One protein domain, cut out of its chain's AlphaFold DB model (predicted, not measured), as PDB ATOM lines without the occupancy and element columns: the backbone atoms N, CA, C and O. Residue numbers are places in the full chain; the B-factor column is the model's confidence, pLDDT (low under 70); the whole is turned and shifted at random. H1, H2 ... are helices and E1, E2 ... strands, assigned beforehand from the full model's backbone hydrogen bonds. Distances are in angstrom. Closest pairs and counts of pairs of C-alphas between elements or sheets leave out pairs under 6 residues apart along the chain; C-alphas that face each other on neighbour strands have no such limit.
ATOM      1  N   VAL A  20      -8.643  -0.103  -6.360       74.69
ATOM      2  CA  VAL A  20      -7.998  -0.493  -5.094       74.69
ATOM      3  C   VAL A  20      -6.613  -1.091  -5.259       74.69
ATOM      4  O   VAL A  20      -5.920  -1.157  -4.256       74.69
ATOM      5  N   ASN A  21      -6.223  -1.474  -6.477       85.69
ATOM      6  CA  ASN A  21      -4.925  -2.077  -6.769       85.69
ATOM      7  C   ASN A  21      -3.865  -1.056  -7.224       85.69
ATOM      8  O   ASN A  21      -2.752  -1.449  -7.541       85.69
ATOM      9  N   ARG A  22      -4.185   0.238  -7.351       86.81
ATOM     10  CA  ARG A  22      -3.282   1.219  -7.986       86.81
ATOM     11  C   ARG A  22      -2.153   1.647  -7.060       86.81
ATOM     12  O   ARG A  22      -2.404   2.037  -5.927       86.81
ATOM     13  N   ILE A  23      -0.938   1.660  -7.597       88.44
ATOM     14  CA  ILE A  23       0.220   2.321  -6.996       88.44
ATOM     15  C   ILE A  23       0.316   3.711  -7.623       88.44
ATOM     16  O   ILE A  23       0.367   3.831  -8.850       88.44
ATOM     17  N   LEU A  24       0.290   4.747  -6.790       88.44
ATOM     18  CA  LEU A  24       0.283   6.138  -7.232       88.44
ATOM     19  C   LEU A  24       1.672   6.778  -7.135       88.44
ATOM     20  O   LEU A  24       2.494   6.383  -6.303       88.44
ATOM     21  N   SER A  25       1.899   7.793  -7.966       89.56
ATOM     22  CA  SER A  25       3.036   8.707  -7.840       89.56
ATOM     23  C   SER A  25       3.018   9.438  -6.506       89.56
ATOM     24  O   SER A  25       1.965   9.581  -5.882       89.56
ATOM     25  N   ALA A  26       4.180   9.940  -6.082       86.19
ATOM     26  CA  ALA A  26       4.318  10.793  -4.902       86.19
ATOM     27  C   ALA A  26       3.304  11.959  -4.870       86.19
ATOM     28  O   ALA A  26       2.801  12.294  -3.798       86.19
ATOM     29  N   ASP A  27       2.964  12.531  -6.032       82.75
ATOM     30  CA  ASP A  27       1.972  13.613  -6.173       82.75
ATOM     31  C   ASP A  27       0.513  13.097  -6.187       82.75
ATOM     32  O   ASP A  27      -0.424  13.824  -5.859       82.75
ATOM     33  N   GLY A  28       0.309  11.801  -6.442       81.81
ATOM     34  CA  GLY A  28      -0.992  11.131  -6.374       81.81
ATOM     35  C   GLY A  28      -1.843  11.270  -7.638       81.81
ATOM     36  O   GLY A  28      -3.012  10.878  -7.636       81.81
ATOM     37  N   ASP A  29      -1.279  11.824  -8.705       82.62
ATOM     38  CA  ASP A  29      -1.949  12.118  -9.970       82.62
ATOM     39  C   ASP A  29      -1.742  11.022 -11.033       82.62
ATOM     40  O   ASP A  29      -2.632  10.781 -11.857       82.62
ATOM     41  N   GLU A  30      -0.619  10.302 -10.976       86.25
ATOM     42  CA  GLU A  30      -0.264   9.244 -11.924       86.25
ATOM     43  C   GLU A  30      -0.352   7.854 -11.290       86.25
ATOM     44  O   GLU A  30      -0.004   7.640 -10.132       86.25
ATOM     45  N   THR A  31      -0.809   6.868 -12.068       89.94
ATOM     46  CA  THR A  31      -0.738   5.451 -11.680       89.94
ATOM     47  C   THR A  31       0.547   4.855 -12.237       89.94
ATOM     48  O   THR A  31       0.667   4.686 -13.449       89.94
ATOM     49  N   LEU A  32       1.485   4.527 -11.352       88.69
ATOM     50  CA  LEU A  32       2.802   3.997 -11.703       88.69
ATOM     51  C   LEU A  32       2.797   2.470 -11.865       88.69
ATOM     52  O   LEU A  32       3.550   1.921 -12.670       88.69
ATOM     53  N   GLY A  33       1.905   1.788 -11.146       88.06
ATOM     54  CA  GLY A  33       1.812   0.331 -11.153       88.06
ATOM     55  C   GLY A  33       0.516  -0.189 -10.552       88.06
ATOM     56  O   GLY A  33      -0.394   0.580 -10.211       88.06
ATOM     57  N   GLN A  34       0.418  -1.512 -10.444       89.94
ATOM     58  CA  GLN A  34      -0.708  -2.178  -9.795       89.94
ATOM     59  C   GLN A  34      -0.243  -3.357  -8.943       89.94
ATOM     60  O   GLN A  34       0.630  -4.115  -9.348       89.94
ATOM     61  N   TRP A  35      -0.891  -3.543  -7.798       91.44
ATOM     62  CA  TRP A  35      -0.704  -4.685  -6.914       91.44
ATOM     63  C   TRP A  35      -2.052  -5.146  -6.362       91.44
ATOM     64  O   TRP A  35      -2.851  -4.318  -5.944       91.44
ATOM     65  N   ASP A  36      -2.302  -6.453  -6.381       87.06
ATOM     66  CA  ASP A  36      -3.570  -7.099  -5.995       87.06
ATOM     67  C   ASP A  36      -3.673  -7.494  -4.507       87.06
ATOM     68  O   ASP A  36      -4.728  -7.950  -4.048       87.06
ATOM     69  N   GLY A  37      -2.600  -7.304  -3.736       85.94
ATOM     70  CA  GLY A  37      -2.580  -7.616  -2.311       85.94
ATOM     71  C   GLY A  37      -2.245  -9.072  -1.967       85.94
ATOM     72  O   GLY A  37      -2.244  -9.405  -0.779       85.94
ATOM     73  N   GLU A  38      -1.992  -9.951  -2.945       89.38
ATOM     74  CA  GLU A  38      -1.752 -11.379  -2.701       89.38
ATOM     75  C   GLU A  38      -0.345 -11.662  -2.176       89.38
ATOM     76  O   GLU A  38      -0.220 -12.382  -1.189       89.38
ATOM     77  N   SER A  39       0.690 -11.091  -2.804       91.12
ATOM     78  CA  SER A  39       2.094 -11.348  -2.457       91.12
ATOM     79  C   SER A  39       2.882 -10.060  -2.294       91.12
ATOM     80  O   SER A  39       2.977  -9.257  -3.228       91.12
ATOM     81  N   ILE A  40       3.495  -9.882  -1.125       90.69
ATOM     82  CA  ILE A  40       4.313  -8.701  -0.846       90.69
ATOM     83  C   ILE A  40       5.594  -8.661  -1.686       90.69
ATOM     84  O   ILE A  40       6.108  -7.585  -1.962       90.69
ATOM     85  N   GLN A  41       6.090  -9.818  -2.138       89.69
ATOM     86  CA  GLN A  41       7.271  -9.876  -2.999       89.69
ATOM     87  C   GLN A  41       6.990  -9.234  -4.359       89.69
ATOM     88  O   GLN A  41       7.820  -8.493  -4.867       89.69
ATOM     89  N   VAL A  42       5.791  -9.460  -4.908       91.00
ATOM     90  CA  VAL A  42       5.365  -8.824  -6.164       91.00
ATOM     91  C   VAL A  42       5.286  -7.311  -5.994       91.00
ATOM     92  O   VAL A  42       5.707  -6.582  -6.884       91.00
ATOM     93  N   LEU A  43       4.787  -6.838  -4.846       90.94
ATOM     94  CA  LEU A  43       4.798  -5.412  -4.537       90.94
ATOM     95  C   LEU A  43       6.229  -4.874  -4.461       90.94
ATOM     96  O   LEU A  43       6.505  -3.852  -5.067       90.94
ATOM     97  N   ALA A  44       7.127  -5.548  -3.741       90.19
ATOM     98  CA  ALA A  44       8.509  -5.104  -3.585       90.19
ATOM     99  C   ALA A  44       9.246  -5.016  -4.932       90.19
ATOM    100  O   ALA A  44       9.877  -4.001  -5.209       90.19
ATOM    101  N   ASP A  45       9.107  -6.032  -5.787       90.56
ATOM    102  CA  ASP A  45       9.716  -6.046  -7.122       90.56
ATOM    103  C   ASP A  45       9.129  -4.938  -8.023       90.56
ATOM    104  O   ASP A  45       9.835  -4.321  -8.820       90.56
ATOM    105  N   GLU A  46       7.824  -4.668  -7.900       90.56
ATOM    106  CA  GLU A  46       7.151  -3.601  -8.642       90.56
ATOM    107  C   GLU A  46       7.577  -2.209  -8.156       90.56
ATOM    108  O   GLU A  46       7.766  -1.314  -8.976       90.56
ATOM    109  N   LEU A  47       7.764  -2.024  -6.848       89.50
ATOM    110  CA  LEU A  47       8.284  -0.779  -6.281       89.50
ATOM    111  C   LEU A  47       9.718  -0.521  -6.740       89.50
ATOM    112  O   LEU A  47       9.971   0.562  -7.249       89.50
ATOM    113  N   ASP A  48      10.603  -1.519  -6.682       88.88
ATOM    114  CA  ASP A  48      11.990  -1.404  -7.162       88.88
ATOM    115  C   ASP A  48      12.041  -0.979  -8.646       88.88
ATOM    116  O   ASP A  48      12.766  -0.059  -9.028       88.88
ATOM    117  N   ARG A  49      11.167  -1.564  -9.480       90.81
ATOM    118  CA  ARG A  49      10.999  -1.184 -10.893       90.81
ATOM    119  C   ARG A  49      10.534   0.263 -11.073       90.81
ATOM    120  O   ARG A  49      10.926   0.914 -12.042       90.81
ATOM    121  N   ILE A  50       9.630   0.736 -10.219       89.81
ATOM    122  CA  ILE A  50       9.067   2.086 -10.311       89.81
ATOM    123  C   ILE A  50      10.076   3.123  -9.806       89.81
ATOM    124  O   ILE A  50      10.287   4.130 -10.483       89.81
ATOM    125  N   GLU A  51      10.725   2.856  -8.675       87.31
ATOM    126  CA  GLU A  51      11.682   3.748  -8.009       87.31
ATOM    127  C   GLU A  51      12.949   4.015  -8.826       87.31
ATOM    128  O   GLU A  51      13.612   5.030  -8.619       87.31
ATOM    129  N   GLU A  52      13.248   3.190  -9.834       86.62
ATOM    130  CA  GLU A  52      14.299   3.493 -10.814       86.62
ATOM    131  C   GLU A  52      14.024   4.804 -11.587       86.62
ATOM    132  O   GLU A  52      14.948   5.456 -12.092       86.62
ATOM    133  N   HIS A  53      12.755   5.205 -11.711       86.38
ATOM    134  CA  HIS A  53      12.340   6.322 -12.562       86.38
ATOM    135  C   HIS A  53      11.373   7.313 -11.901       86.38
ATOM    136  O   HIS A  53      11.313   8.463 -12.344       86.38
ATOM    137  N   TYR A  54      10.621   6.898 -10.881       87.25
ATOM    138  CA  TYR A  54       9.541   7.675 -10.278       87.25
ATOM    139  C   TYR A  54       9.457   7.447  -8.769       87.25
ATOM    140  O   TYR A  54       9.568   6.321  -8.300       87.25
ATOM    141  N   ASP A  55       9.149   8.499  -8.014       85.06
ATOM    142  CA  ASP A  55       8.863   8.379  -6.587       85.06
ATOM    143  C   ASP A  55       7.448   7.827  -6.343       85.06
ATOM    144  O   ASP A  55       6.453   8.343  -6.872       85.06
ATOM    145  N   VAL A  56       7.349   6.802  -5.494       86.69
ATOM    146  CA  VAL A  56       6.079   6.163  -5.124       86.69
ATOM    147  C   VAL A  56       5.469   6.814  -3.888       86.69
ATOM    148  O   VAL A  56       6.150   7.127  -2.911       86.69
ATOM    149  N   ASN A  57       4.143   6.950  -3.873       86.12
ATOM    150  CA  ASN A  57       3.427   7.331  -2.663       86.12
ATOM    151  C   ASN A  57       3.138   6.119  -1.766       86.12
ATOM    152  O   ASN A  57       2.058   5.520  -1.811       86.12
ATOM    153  N   TYR A  58       4.098   5.830  -0.890       82.94
ATOM    154  CA  TYR A  58       4.034   4.775   0.121       82.94
ATOM    155  C   TYR A  58       2.812   4.851   1.055       82.94
ATOM    156  O   TYR A  58       2.259   3.823   1.441       82.94
ATOM    157  N   ASN A  59       2.334   6.056   1.384       79.06
ATOM    158  CA  ASN A  59       1.155   6.241   2.245       79.06
ATOM    159  C   ASN A  59      -0.153   5.828   1.558       79.06
ATOM    160  O   ASN A  59      -1.164   5.599   2.220       79.06
ATOM    161  N   SER A  60      -0.148   5.787   0.227       80.62
ATOM    162  CA  SER A  60      -1.314   5.469  -0.598       80.62
ATOM    163  C   SER A  60      -1.250   4.073  -1.207       80.62
ATOM    164  O   SER A  60      -1.990   3.788  -2.150       80.62
ATOM    165  N   LEU A  61      -0.369   3.203  -0.698       85.75
ATOM    166  CA  LEU A  61      -0.239   1.862  -1.247       85.75
ATOM    167  C   LEU A  61      -1.566   1.091  -1.175       85.75
ATOM    168  O   LEU A  61      -2.328   1.207  -0.203       85.75
ATOM    169  N   PRO A  62      -1.855   0.295  -2.217       83.19
ATOM    170  CA  PRO A  62      -3.116  -0.411  -2.324       83.19
ATOM    171  C   PRO A  62      -3.261  -1.495  -1.242       83.19
ATOM    172  O   PRO A  62      -2.308  -1.894  -0.581       83.19
ATOM    173  N   HIS A  63      -4.488  -1.978  -1.030       84.06
ATOM    174  CA  HIS A  63      -4.801  -3.044  -0.060       84.06
ATOM    175  C   HIS A  63      -4.449  -2.776   1.414       84.06
ATOM    176  O   HIS A  63      -4.325  -3.724   2.188       84.06
ATOM    177  N   HIS A  64      -4.449  -1.516   1.866       79.00
ATOM    178  CA  HIS A  64      -4.269  -1.164   3.288       79.00
ATOM    179  C   HIS A  64      -5.181  -1.959   4.251       79.00
ATOM    180  O   HIS A  64      -4.840  -2.205   5.405       79.00
ATOM    181  N   LYS A  65      -6.340  -2.445   3.780       79.56
ATOM    182  CA  LYS A  65      -7.233  -3.331   4.546       79.56
ATOM    183  C   LYS A  65      -6.562  -4.622   5.045       79.56
ATOM    184  O   LYS A  65      -6.951  -5.079   6.117       79.56
ATOM    185  N   ASN A  66      -5.591  -5.163   4.307       84.81
ATOM    186  CA  ASN A  66      -4.870  -6.395   4.641       84.81
ATOM    187  C   ASN A  66      -3.935  -6.201   5.841       84.81
ATOM    188  O   ASN A  66      -3.620  -7.158   6.544       84.81
ATOM    189  N   MET A  67      -3.529  -4.958   6.110       84.12
ATOM    190  CA  MET A  67      -2.717  -4.638   7.270       84.12
ATOM    191  C   MET A  67      -3.508  -4.916   8.559       84.12
ATOM    192  O   MET A  67      -4.658  -4.475   8.695       84.12
ATOM    193  N   PRO A  68      -2.938  -5.651   9.522       82.44
ATOM    194  CA  PRO A  68      -3.613  -5.902  10.784       82.44
ATOM    195  C   PRO A  68      -3.793  -4.592  11.565       82.44
ATOM    196  O   PRO A  68      -2.950  -3.701  11.511       82.44
ATOM    197  N   GLU A  69      -4.914  -4.449  12.280       78.12
ATOM    198  CA  GLU A  69      -5.297  -3.182  12.927       78.12
ATOM    199  C   GLU A  69      -4.276  -2.676  13.947       78.12
ATOM    200  O   GLU A  69      -4.142  -1.473  14.141       78.12
ATOM    201  N   ASP A  70      -3.534  -3.574  14.594       75.50
ATOM    202  CA  ASP A  70      -2.452  -3.178  15.488       75.50
ATOM    203  C   ASP A  70      -1.299  -2.485  14.753       75.50
ATOM    204  O   ASP A  70      -0.633  -1.664  15.379       75.50
ATOM    205  N   LEU A  71      -1.102  -2.769  13.458       76.00
ATOM    206  CA  LEU A  71      -0.091  -2.154  12.592       76.00
ATOM    207  C   LEU A  71      -0.613  -0.924  11.807       76.00
ATOM    208  O   LEU A  71       0.193  -0.116  11.363       76.00
ATOM    209  N   LYS A  72      -1.939  -0.729  11.694       70.50
ATOM    210  CA  LYS A  72      -2.604   0.253  10.796       70.50
ATOM    211  C   LYS A  72      -2.397   1.755  11.063       70.50
ATOM    212  O   LYS A  72      -2.916   2.578  10.319       70.50
ATOM    213  N   ASP A  73      -1.622   2.133  12.065       63.88
ATOM    214  CA  ASP A  73      -1.286   3.532  12.379       63.88
ATOM    215  C   ASP A  73       0.178   3.634  12.845       63.88
ATOM    216  O   ASP A  73       0.559   4.526  13.610       63.88
ATOM    217  N   GLN A  74       1.005   2.660  12.463       61.41
ATOM    218  CA  GLN A  74       2.370   2.567  12.946       61.41
ATOM    219  C   GLN A  74       3.309   3.431  12.120       61.41
ATOM    220  O   GLN A  74       3.843   3.029  11.094       61.41
ATOM    221  N   VAL A  75       3.500   4.644  12.630       51.09
ATOM    222  CA  VAL A  75       4.403   5.667  12.102       51.09
ATOM    223  C   VAL A  75       5.619   5.792  13.030       51.09
ATOM    224  O   VAL A  75       6.004   6.894  13.422       51.09
ATOM    225  N   GLU A  76       6.213   4.678  13.475       54.00
ATOM    226  CA  GLU A  76       7.560   4.793  14.041       54.00
ATOM    227  C   GLU A  76       8.506   5.126  12.886       54.00
ATOM    228  O   GLU A  76       8.596   4.374  11.921       54.00
ATOM    229  N   LYS A  77       9.215   6.258  12.991       57.94
ATOM    230  CA  LYS A  77      10.190   6.703  11.981       57.94
ATOM    231  C   LYS A  77      11.228   5.633  11.639       57.94
ATOM    232  O   LYS A  77      11.735   5.625  10.528       57.94
ATOM    233  N   ASP A  78      11.534   4.761  12.595       54.91
ATOM    234  CA  ASP A  78      12.532   3.705  12.449       54.91
ATOM    235  C   ASP A  78      11.962   2.384  11.895       54.91
ATOM    236  O   ASP A  78      12.746   1.523  11.508       54.91
ATOM    237  N   TYR A  79      10.633   2.188  11.881       66.00
ATOM    238  CA  TYR A  79       9.993   0.950  11.404       66.00
ATOM    239  C   TYR A  79       8.585   1.181  10.795       66.00
ATOM    240  O   TYR A  79       7.598   0.609  11.270       66.00
ATOM    241  N   PRO A  80       8.438   2.016   9.747       76.56
ATOM    242  CA  PRO A  80       7.149   2.178   9.078       76.56
ATOM    243  C   PRO A  80       6.687   0.853   8.478       76.56
ATOM    244  O   PRO A  80       7.468   0.165   7.819       76.56
ATOM    245  N   VAL A  81       5.416   0.508   8.684       85.25
ATOM    246  CA  VAL A  81       4.760  -0.596   7.975       85.25
ATOM    247  C   VAL A  81       3.932   0.012   6.852       85.25
ATOM    248  O   VAL A  81       2.966   0.722   7.113       85.25
ATOM    249  N   TRP A  82       4.309  -0.257   5.604       85.94
ATOM    250  CA  TRP A  82       3.701   0.389   4.439       85.94
ATOM    251  C   TRP A  82       2.523  -0.395   3.868       85.94
ATOM    252  O   TRP A  82       1.462   0.161   3.593       85.94
ATOM    253  N   ALA A  83       2.685  -1.707   3.712       88.81
ATOM    254  CA  ALA A  83       1.659  -2.587   3.167       88.81
ATOM    255  C   ALA A  83       1.822  -3.998   3.730       88.81
ATOM    256  O   ALA A  83       2.926  -4.391   4.091       88.81
ATOM    257  N   CYS A  84       0.740  -4.773   3.781       90.19
ATOM    258  CA  CYS A  84       0.805  -6.197   4.101       90.19
ATOM    259  C   CYS A  84      -0.007  -7.000   3.093       90.19
ATOM    260  O   CYS A  84      -1.061  -6.555   2.636       90.19
ATOM    261  N   ASP A  85       0.475  -8.187   2.763       90.69
ATOM    262  CA  ASP A  85      -0.236  -9.123   1.914       90.69
ATOM    263  C   ASP A  85      -1.255  -9.961   2.701       90.69
ATOM    264  O   ASP A  85      -1.360  -9.899   3.931       90.69
ATOM    265  N   THR A  86      -2.042 -10.756   1.978       88.12
ATOM    266  CA  THR A  86      -3.016 -11.677   2.590       88.12
ATOM    267  C   THR A  86      -2.380 -12.825   3.378       88.12
ATOM    268  O   THR A  86      -3.068 -13.478   4.165       88.12
ATOM    269  N   GLN A  87      -1.082 -13.074   3.193       87.00
ATOM    270  CA  GLN A  87      -0.328 -14.124   3.875       87.00
ATOM    271  C   GLN A  87       0.242 -13.651   5.222       87.00
ATOM    272  O   GLN A  87       0.752 -14.468   5.989       87.00
ATOM    273  N   GLY A  88       0.115 -12.359   5.541       85.38
ATOM    274  CA  GLY A  88       0.615 -11.760   6.777       85.38
ATOM    275  C   GLY A  88       2.076 -11.315   6.697       85.38
ATOM    276  O   GLY A  88       2.684 -11.058   7.740       85.38
ATOM    277  N   MET A  89       2.635 -11.221   5.490       91.06
ATOM    278  CA  MET A  89       3.927 -10.587   5.249       91.06
ATOM    279  C   MET A  89       3.717  -9.104   4.975       91.06
ATOM    280  O   MET A  89       2.769  -8.708   4.301       91.06
ATOM    281  N   CYS A  90       4.604  -8.281   5.507       89.94
ATOM    282  CA  CYS A  90       4.500  -6.840   5.460       89.94
ATOM    283  C   CYS A  90       5.778  -6.217   4.911       89.94
ATOM    284  O   CYS A  90       6.891  -6.647   5.217       89.94
ATOM    285  N   LEU A  91       5.582  -5.179   4.113       89.06
ATOM    286  CA  LEU A  91       6.618  -4.300   3.621       89.06
ATOM    287  C   LEU A  91       6.917  -3.264   4.704       89.06
ATOM    288  O   LEU A  91       6.033  -2.493   5.089       89.06
ATOM    289  N   VAL A  92       8.149  -3.267   5.202       87.44
ATOM    290  CA  VAL A  92       8.615  -2.374   6.266       87.44
ATOM    291  C   VAL A  92       9.877  -1.636   5.846       87.44
ATOM    292  O   VAL A  92      10.660  -2.168   5.067       87.44
ATOM    293  N   GLY A  93      10.094  -0.429   6.363       80.12
ATOM    294  CA  GLY A  93      11.305   0.344   6.064       80.12
ATOM    295  C   GLY A  93      11.064   1.843   5.994       80.12
ATOM    296  O   GLY A  93       9.924   2.284   5.954       80.12
ATOM    297  N   ASP A  94      12.118   2.651   5.953       72.50
ATOM    298  CA  ASP A  94      12.017   4.120   5.906       72.50
ATOM    299  C   ASP A  94      11.751   4.690   4.496       72.50
ATOM    300  O   ASP A  94      11.756   5.904   4.311       72.50
ATOM    301  N   GLY A  95      11.509   3.823   3.507       65.19
ATOM    302  CA  GLY A  95      11.390   4.178   2.088       65.19
ATOM    303  C   GLY A  95      12.721   4.089   1.336       65.19
ATOM    304  O   GLY A  95      12.708   3.856   0.139       65.19
ATOM    305  N   THR A  96      13.866   4.180   2.027       67.19
ATOM    306  CA  THR A  96      15.191   3.961   1.413       67.19
ATOM    307  C   THR A  96      15.629   2.498   1.492       67.19
ATOM    308  O   THR A  96      16.197   1.956   0.548       67.19
ATOM    309  N   GLU A  97      15.387   1.844   2.633       72.75
ATOM    310  CA  GLU A  97      15.629   0.412   2.811       72.75
ATOM    311  C   GLU A  97      14.310  -0.314   3.042       72.75
ATOM    312  O   GLU A  97      13.792  -0.351   4.159       72.75
ATOM    313  N   ILE A  98      13.785  -0.932   1.989       79.44
ATOM    314  CA  ILE A  98      12.576  -1.744   2.079       79.44
ATOM    315  C   ILE A  98      12.932  -3.185   2.455       79.44
ATOM    316  O   ILE A  98      13.849  -3.793   1.901       79.44
ATOM    317  N   ARG A  99      12.207  -3.749   3.417       85.81
ATOM    318  CA  ARG A  99      12.366  -5.122   3.903       85.81
ATOM    319  C   ARG A  99      11.013  -5.808   3.961       85.81
ATOM    320  O   ARG A  99       9.976  -5.173   4.131       85.81
ATOM    321  N   ILE A 100      11.042  -7.127   3.827       90.06
ATOM    322  CA  ILE A 100       9.857  -7.971   3.924       90.06
ATOM    323  C   ILE A 100       9.947  -8.742   5.232       90.06
ATOM    324  O   ILE A 100      10.836  -9.571   5.408       90.06
ATOM    325  N   GLU A 101       9.013  -8.476   6.135       89.56
ATOM    326  CA  GLU A 101       8.960  -9.099   7.454       89.56
ATOM    327  C   GLU A 101       7.548  -9.595   7.754       89.56
ATOM    328  O   GLU A 101       6.558  -9.030   7.296       89.56
ATOM    329  N   SER A 102       7.424 -10.659   8.544       90.00
ATOM    330  CA  SER A 102       6.099 -11.135   8.964       90.00
ATOM    331  C   SER A 102       5.491 -10.215  10.026       90.00
ATOM    332  O   SER A 102       6.194  -9.713  10.906       90.00
ATOM    333  N   ALA A 103       4.165 -10.054  10.020       85.81
ATOM    334  CA  ALA A 103       3.459  -9.288  11.050       85.81
ATOM    335  C   ALA A 103       3.763  -9.797  12.475       85.81
ATOM    336  O   ALA A 103       3.829  -9.020  13.427       85.81
ATOM    337  N   GLU A 104       3.982 -11.105  12.634       86.31
ATOM    338  CA  GLU A 104       4.376 -11.707  13.910       86.31
ATOM    339  C   GLU A 104       5.787 -11.299  14.342       86.31
ATOM    340  O   GLU A 104       5.993 -10.962  15.509       86.31
ATOM    341  N   PHE A 105       6.745 -11.280  13.412       86.75
ATOM    342  CA  PHE A 105       8.106 -10.823  13.686       86.75
ATOM    343  C   PHE A 105       8.124  -9.352  14.108       86.75
ATOM    344  O   PHE A 105       8.720  -9.004  15.126       86.75
ATOM    345  N   ILE A 106       7.377  -8.512  13.391       83.75
ATOM    346  CA  ILE A 106       7.221  -7.090  13.701       83.75
ATOM    347  C   ILE A 106       6.679  -6.909  15.132       83.75
ATOM    348  O   ILE A 106       7.259  -6.192  15.950       83.75
ATOM    349  N   ARG A 107       5.612  -7.634  15.495       82.31
ATOM    350  CA  ARG A 107       5.058  -7.621  16.864       82.31
ATOM    351  C   ARG A 107       6.063  -8.085  17.918       82.31
ATOM    352  O   ARG A 107       6.059  -7.557  19.035       82.31
ATOM    353  N   ALA A 108       6.893  -9.076  17.600       84.69
ATOM    354  CA  ALA A 108       7.919  -9.575  18.506       84.69
ATOM    355  C   ALA A 108       9.012  -8.525  18.755       84.69
ATOM    356  O   ALA A 108       9.384  -8.307  19.910       84.69
ATOM    357  N   GLU A 109       9.465  -7.821  17.717       81.94
ATOM    358  CA  GLU A 109      10.438  -6.732  17.857       81.94
ATOM    359  C   GLU A 109       9.860  -5.559  18.663       81.94
ATOM    360  O   GLU A 109      10.526  -5.065  19.579       81.94
ATOM    361  N   TYR A 110       8.591  -5.187  18.462       75.06
ATOM    362  CA  TYR A 110       7.942  -4.188  19.319       75.06
ATOM    363  C   TYR A 110       7.806  -4.645  20.764       75.06
ATOM    364  O   TYR A 110       8.100  -3.890  21.689       75.06
ATOM    365  N   THR A 111       7.420  -5.899  20.987       80.88
ATOM    366  CA  THR A 111       7.343  -6.463  22.341       80.88
ATOM    367  C   THR A 111       8.714  -6.461  23.015       80.88
ATOM    368  O   THR A 111       8.818  -6.196  24.206       80.88
ATOM    369  N   LYS A 112       9.789  -6.696  22.264       82.81
ATOM    370  CA  LYS A 112      11.165  -6.645  22.765       82.81
ATOM    371  C   LYS A 112      11.634  -5.215  23.057       82.81
ATOM    372  O   LYS A 112      12.335  -5.012  24.045       82.81
ATOM    373  N   LYS A 113      11.239  -4.234  22.239       79.44
ATOM    374  CA  LYS A 113      11.602  -2.813  22.398       79.44
ATOM    375  C   LYS A 113      10.814  -2.125  23.521       79.44
ATOM    376  O   LYS A 113      11.394  -1.362  24.288       79.44
ATOM    377  N   PHE A 114       9.521  -2.425  23.653       74.56
ATOM    378  CA  PHE A 114       8.595  -1.760  24.583       74.56
ATOM    379  C   PHE A 114       8.140  -2.640  25.760       74.56
ATOM    380  O   PHE A 114       7.410  -2.181  26.634       74.56
ATOM    381  N   GLY A 115       8.547  -3.907  25.805       77.75
ATOM    382  CA  GLY A 115       8.178  -4.878  26.839       77.75
ATOM    383  C   GLY A 115       6.798  -5.521  26.645       77.75
ATOM    384  O   GLY A 115       6.602  -6.671  27.038       77.75
ATOM    385  N   SER A 116       5.840  -4.820  26.032       77.81
ATOM    386  CA  SER A 116       4.514  -5.355  25.699       77.81
ATOM    387  C   SER A 116       3.854  -4.603  24.537       77.81
ATOM    388  O   SER A 116       4.169  -3.446  24.260       77.81
ATOM    389  N   ILE A 117       2.880  -5.249  23.884       71.50
ATOM    390  CA  ILE A 117       2.054  -4.622  22.837       71.50
ATOM    391  C   ILE A 117       1.214  -3.466  23.413       71.50
ATOM    392  O   ILE A 117       0.952  -2.486  22.720       71.50
ATOM    393  N   GLU A 118       0.791  -3.546  24.678       77.94
ATOM    394  CA  GLU A 118       0.041  -2.465  25.335       77.94
ATOM    395  C   GLU A 118       0.904  -1.220  25.547       77.94
ATOM    396  O   GLU A 118       0.467  -0.119  25.216       77.94
ATOM    397  N   ALA A 119       2.143  -1.398  26.019       77.69
ATOM    398  CA  ALA A 119       3.102  -0.307  26.179       77.69
ATOM    399  C   ALA A 119       3.430   0.349  24.833       77.69
ATOM    400  O   ALA A 119       3.512   1.570  24.729       77.69
ATOM    401  N   PHE A 120       3.540  -0.460  23.779       75.56
ATOM    402  CA  PHE A 120       3.701   0.033  22.418       75.56
ATOM    403  C   PHE A 120       2.487   0.859  21.942       75.56
ATOM    404  O   PHE A 120       2.647   1.985  21.474       75.56
ATOM    405  N   LYS A 121       1.254   0.369  22.132       73.69
ATOM    406  CA  LYS A 121       0.031   1.128  21.797       73.69
ATOM    407  C   LYS A 121      -0.070   2.443  22.569       73.69
ATOM    408  O   LYS A 121      -0.532   3.443  22.023       73.69
ATOM    409  N   GLU A 122       0.335   2.448  23.835       80.00
ATOM    410  CA  GLU A 122       0.385   3.664  24.647       80.00
ATOM    411  C   GLU A 122       1.440   4.648  24.123       80.00
ATOM    412  O   GLU A 122       1.151   5.838  23.992       80.00
ATOM    413  N   HIS A 123       2.619   4.155  23.737       74.94
ATOM    414  CA  HIS A 123       3.652   4.966  23.099       74.94
ATOM    415  C   HIS A 123       3.135   5.637  21.817       74.94
ATOM    416  O   HIS A 123       3.241   6.856  21.690       74.94
ATOM    417  N   LEU A 124       2.476   4.883  20.930       71.50
ATOM    418  CA  LEU A 124       1.871   5.428  19.709       71.50
ATOM    419  C   LEU A 124       0.817   6.499  19.994       71.50
ATOM    420  O   LEU A 124       0.790   7.536  19.333       71.50
ATOM    421  N   ARG A 125      -0.057   6.273  20.984       75.38
ATOM    422  CA  ARG A 125      -1.059   7.273  21.385       75.38
ATOM    423  C   ARG A 125      -0.398   8.563  21.852       75.38
ATOM    424  O   ARG A 125      -0.849   9.640  21.470       75.38
ATOM    425  N   ASN A 126       0.668   8.455  22.640       78.00
ATOM    426  CA  ASN A 126       1.407   9.611  23.133       78.00
ATOM    427  C   ASN A 126       2.107  10.369  21.999       78.00
ATOM    428  O   ASN A 126       2.049  11.594  21.971       78.00
ATOM    429  N   GLU A 127       2.731   9.670  21.050       72.56
ATOM    430  CA  GLU A 127       3.368  10.292  19.880       72.56
ATOM    431  C   GLU A 127       2.337  10.976  18.971       72.56
ATOM    432  O   GLU A 127       2.516  12.139  18.608       72.56
ATOM    433  N   LYS A 128       1.203  10.317  18.689       71.94
ATOM    434  CA  LYS A 128       0.090  10.908  17.927       71.94
ATOM    435  C   LYS A 128      -0.460  12.156  18.615       71.94
ATOM    436  O   LYS A 128      -0.699  13.159  17.949       71.94
ATOM    437  N   GLN A 129      -0.625  12.118  19.939       76.12
ATOM    438  CA  GLN A 129      -1.081  13.273  20.711       76.12
ATOM    439  C   GLN A 129      -0.071  14.421  20.655       76.12
ATOM    440  O   GLN A 129      -0.458  15.535  20.330       76.12
ATOM    441  N   LYS A 130       1.224  14.161  20.884       76.19
ATOM    442  CA  LYS A 130       2.273  15.190  20.767       76.19
ATOM    443  C   LYS A 130       2.329  15.805  19.373       76.19
ATOM    444  O   LYS A 130       2.560  17.006  19.252       76.19
ATOM    445  N   PHE A 131       2.160  14.994  18.332       71.81
ATOM    446  CA  PHE A 131       2.140  15.479  16.958       71.81
ATOM    447  C   PHE A 131       0.924  16.377  16.709       71.81
ATOM    448  O   PHE A 131       1.095  17.475  16.190       71.81
ATOM    449  N   MET A 132      -0.272  15.970  17.149       68.00
ATOM    450  CA  MET A 132      -1.478  16.806  17.067       68.00
ATOM    451  C   MET A 132      -1.316  18.119  17.845       68.00
ATOM    452  O   MET A 132      -1.556  19.177  17.280       68.00
ATOM    453  N   ASP A 133      -0.813  18.078  19.081       76.00
ATOM    454  CA  ASP A 133      -0.500  19.279  19.873       76.00
ATOM    455  C   ASP A 133       0.541  20.186  19.188       76.00
ATOM    456  O   ASP A 133       0.491  21.406  19.320       76.00
ATOM    457  N   SER A 134       1.484  19.609  18.435       70.12
ATOM    458  CA  SER A 134       2.485  20.376  17.678       70.12
ATOM    459  C   SER A 134       1.905  21.025  16.417       70.12
ATOM    460  O   SER A 134       2.409  22.062  15.990       70.12
ATOM    461  N   LEU A 135       0.864  20.435  15.819       66.19
ATOM    462  CA  LEU A 135       0.124  21.017  14.694       66.19
ATOM    463  C   LEU A 135      -0.850  22.116  15.146       66.19
ATOM    464  O   LEU A 135      -1.057  23.074  14.406       66.19
ATOM    465  N   ASP A 136      -1.386  22.008  16.364       61.97
ATOM    466  CA  ASP A 136      -2.231  23.016  17.029       61.97
ATOM    467  C   ASP A 136      -1.415  24.110  17.769       61.97
ATOM    468  O   ASP A 136      -1.954  24.883  18.566       61.97
ATOM    469  N   GLY A 137      -0.103  24.209  17.510       48.72
ATOM    470  CA  GLY A 137       0.777  25.229  18.095       48.72
ATOM    471  C   GLY A 137       0.304  26.669  17.812       48.72
ATOM    472  O   GLY A 137      -0.230  26.944  16.738       48.72
TER     473      GLY A 137
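AT A GLANCE: This is residues 20 to 137 of the 139 residues of an uncharacterized protein of Nitrospinae bacterium CG11_big_fil_rev_8_21_14_0_20_45_15 (UniProt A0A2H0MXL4). A small three-stranded sheet, E3 E4 E5, sits between two end parts: on one side the hairpin E1 E2 with H1 next to it, on the other the helices H2 and H3, which meet at a corner like an L. H3 is the long arm of that L, and residues 129 to 137, of which 129 to 135 belong to H3, stick out free. The printed part has 118 residues with three named helices and five named strands, in the order E1 E2 H1 E3 E4 E5 H2 H3, and its class is mixed, helices and strands. Both sheets, E1 - E2 and E3 - E4 - E5, are antiparallel. The whole is compact, with a radius of gyration of the C-alphas of 15.0 A, and spans 38 by 37 by 24 A.

IN THESE COORDINATES: Find C-alpha 22 at (-3.282, 1.219, -7.986), where E1 begins; it runs through residues 22 to 24, and E2 follows at residues 31 to 34. H1 takes residues 40 to 51, 16.1 A long. After the unnamed residues 52 to 80, look for E3 at residues 81 to 84, starting at (4.760, -0.596, 7.975), then E4 at 89 to 92 and E5 at 99 to 102, 10.1 A long. H2, residues 103 to 114, is 16.3 A long. H3, residues 117 to 135, measures 27.0 A and ends at C-alpha 135, (0.124, 21.017, 14.694).

HOW THE PARTS SIT: Start at the hairpin E1 and E2, where N 23 and O 33 are 2.9 A apart, within hydrogen-bond range. The closest C-alphas of E2 and H1 are those of Leu 32 and Ile 50, at 6.7 A. H1 only grazes the sheet E3 E4 E5, with its residues 40 to 44. That sheet is a meander, each strand the antiparallel neighbour of the one before, and E4 is its inner strand. Look for N 82 and O 91 at 2.9 A in the hairpin E3 and E4, and N 90 and O 101 at 2.8 A in the hairpin E4 and E5. H2 is on this sheet at a height over the sheet of 8.8 A, over none of the strands, but only just: 2 of its C-alphas fall on E5. H2 and H3 touch only at the corner, with Thr 111 and Ile 117 as closest C-alphas, 5.6 A, about perpendicular at 78 degrees; H3 does so with residues 117 to 120 alone. H1 and H3 are apart. In H1, H2 and H3 every O i to N i+4 pair is within hydrogen-bond range.

THE WHOLE: The C-alphas farthest apart are those of Glu 38 and Gly 137, 42.2 A. The printed part has no cut, and the long link is H1 to E3, with 29 residues. The mean pLDDT of the printed part is 80.8; look for values under 70 at residues 73 to 79, 95 to 96, 132 and 135 to 137.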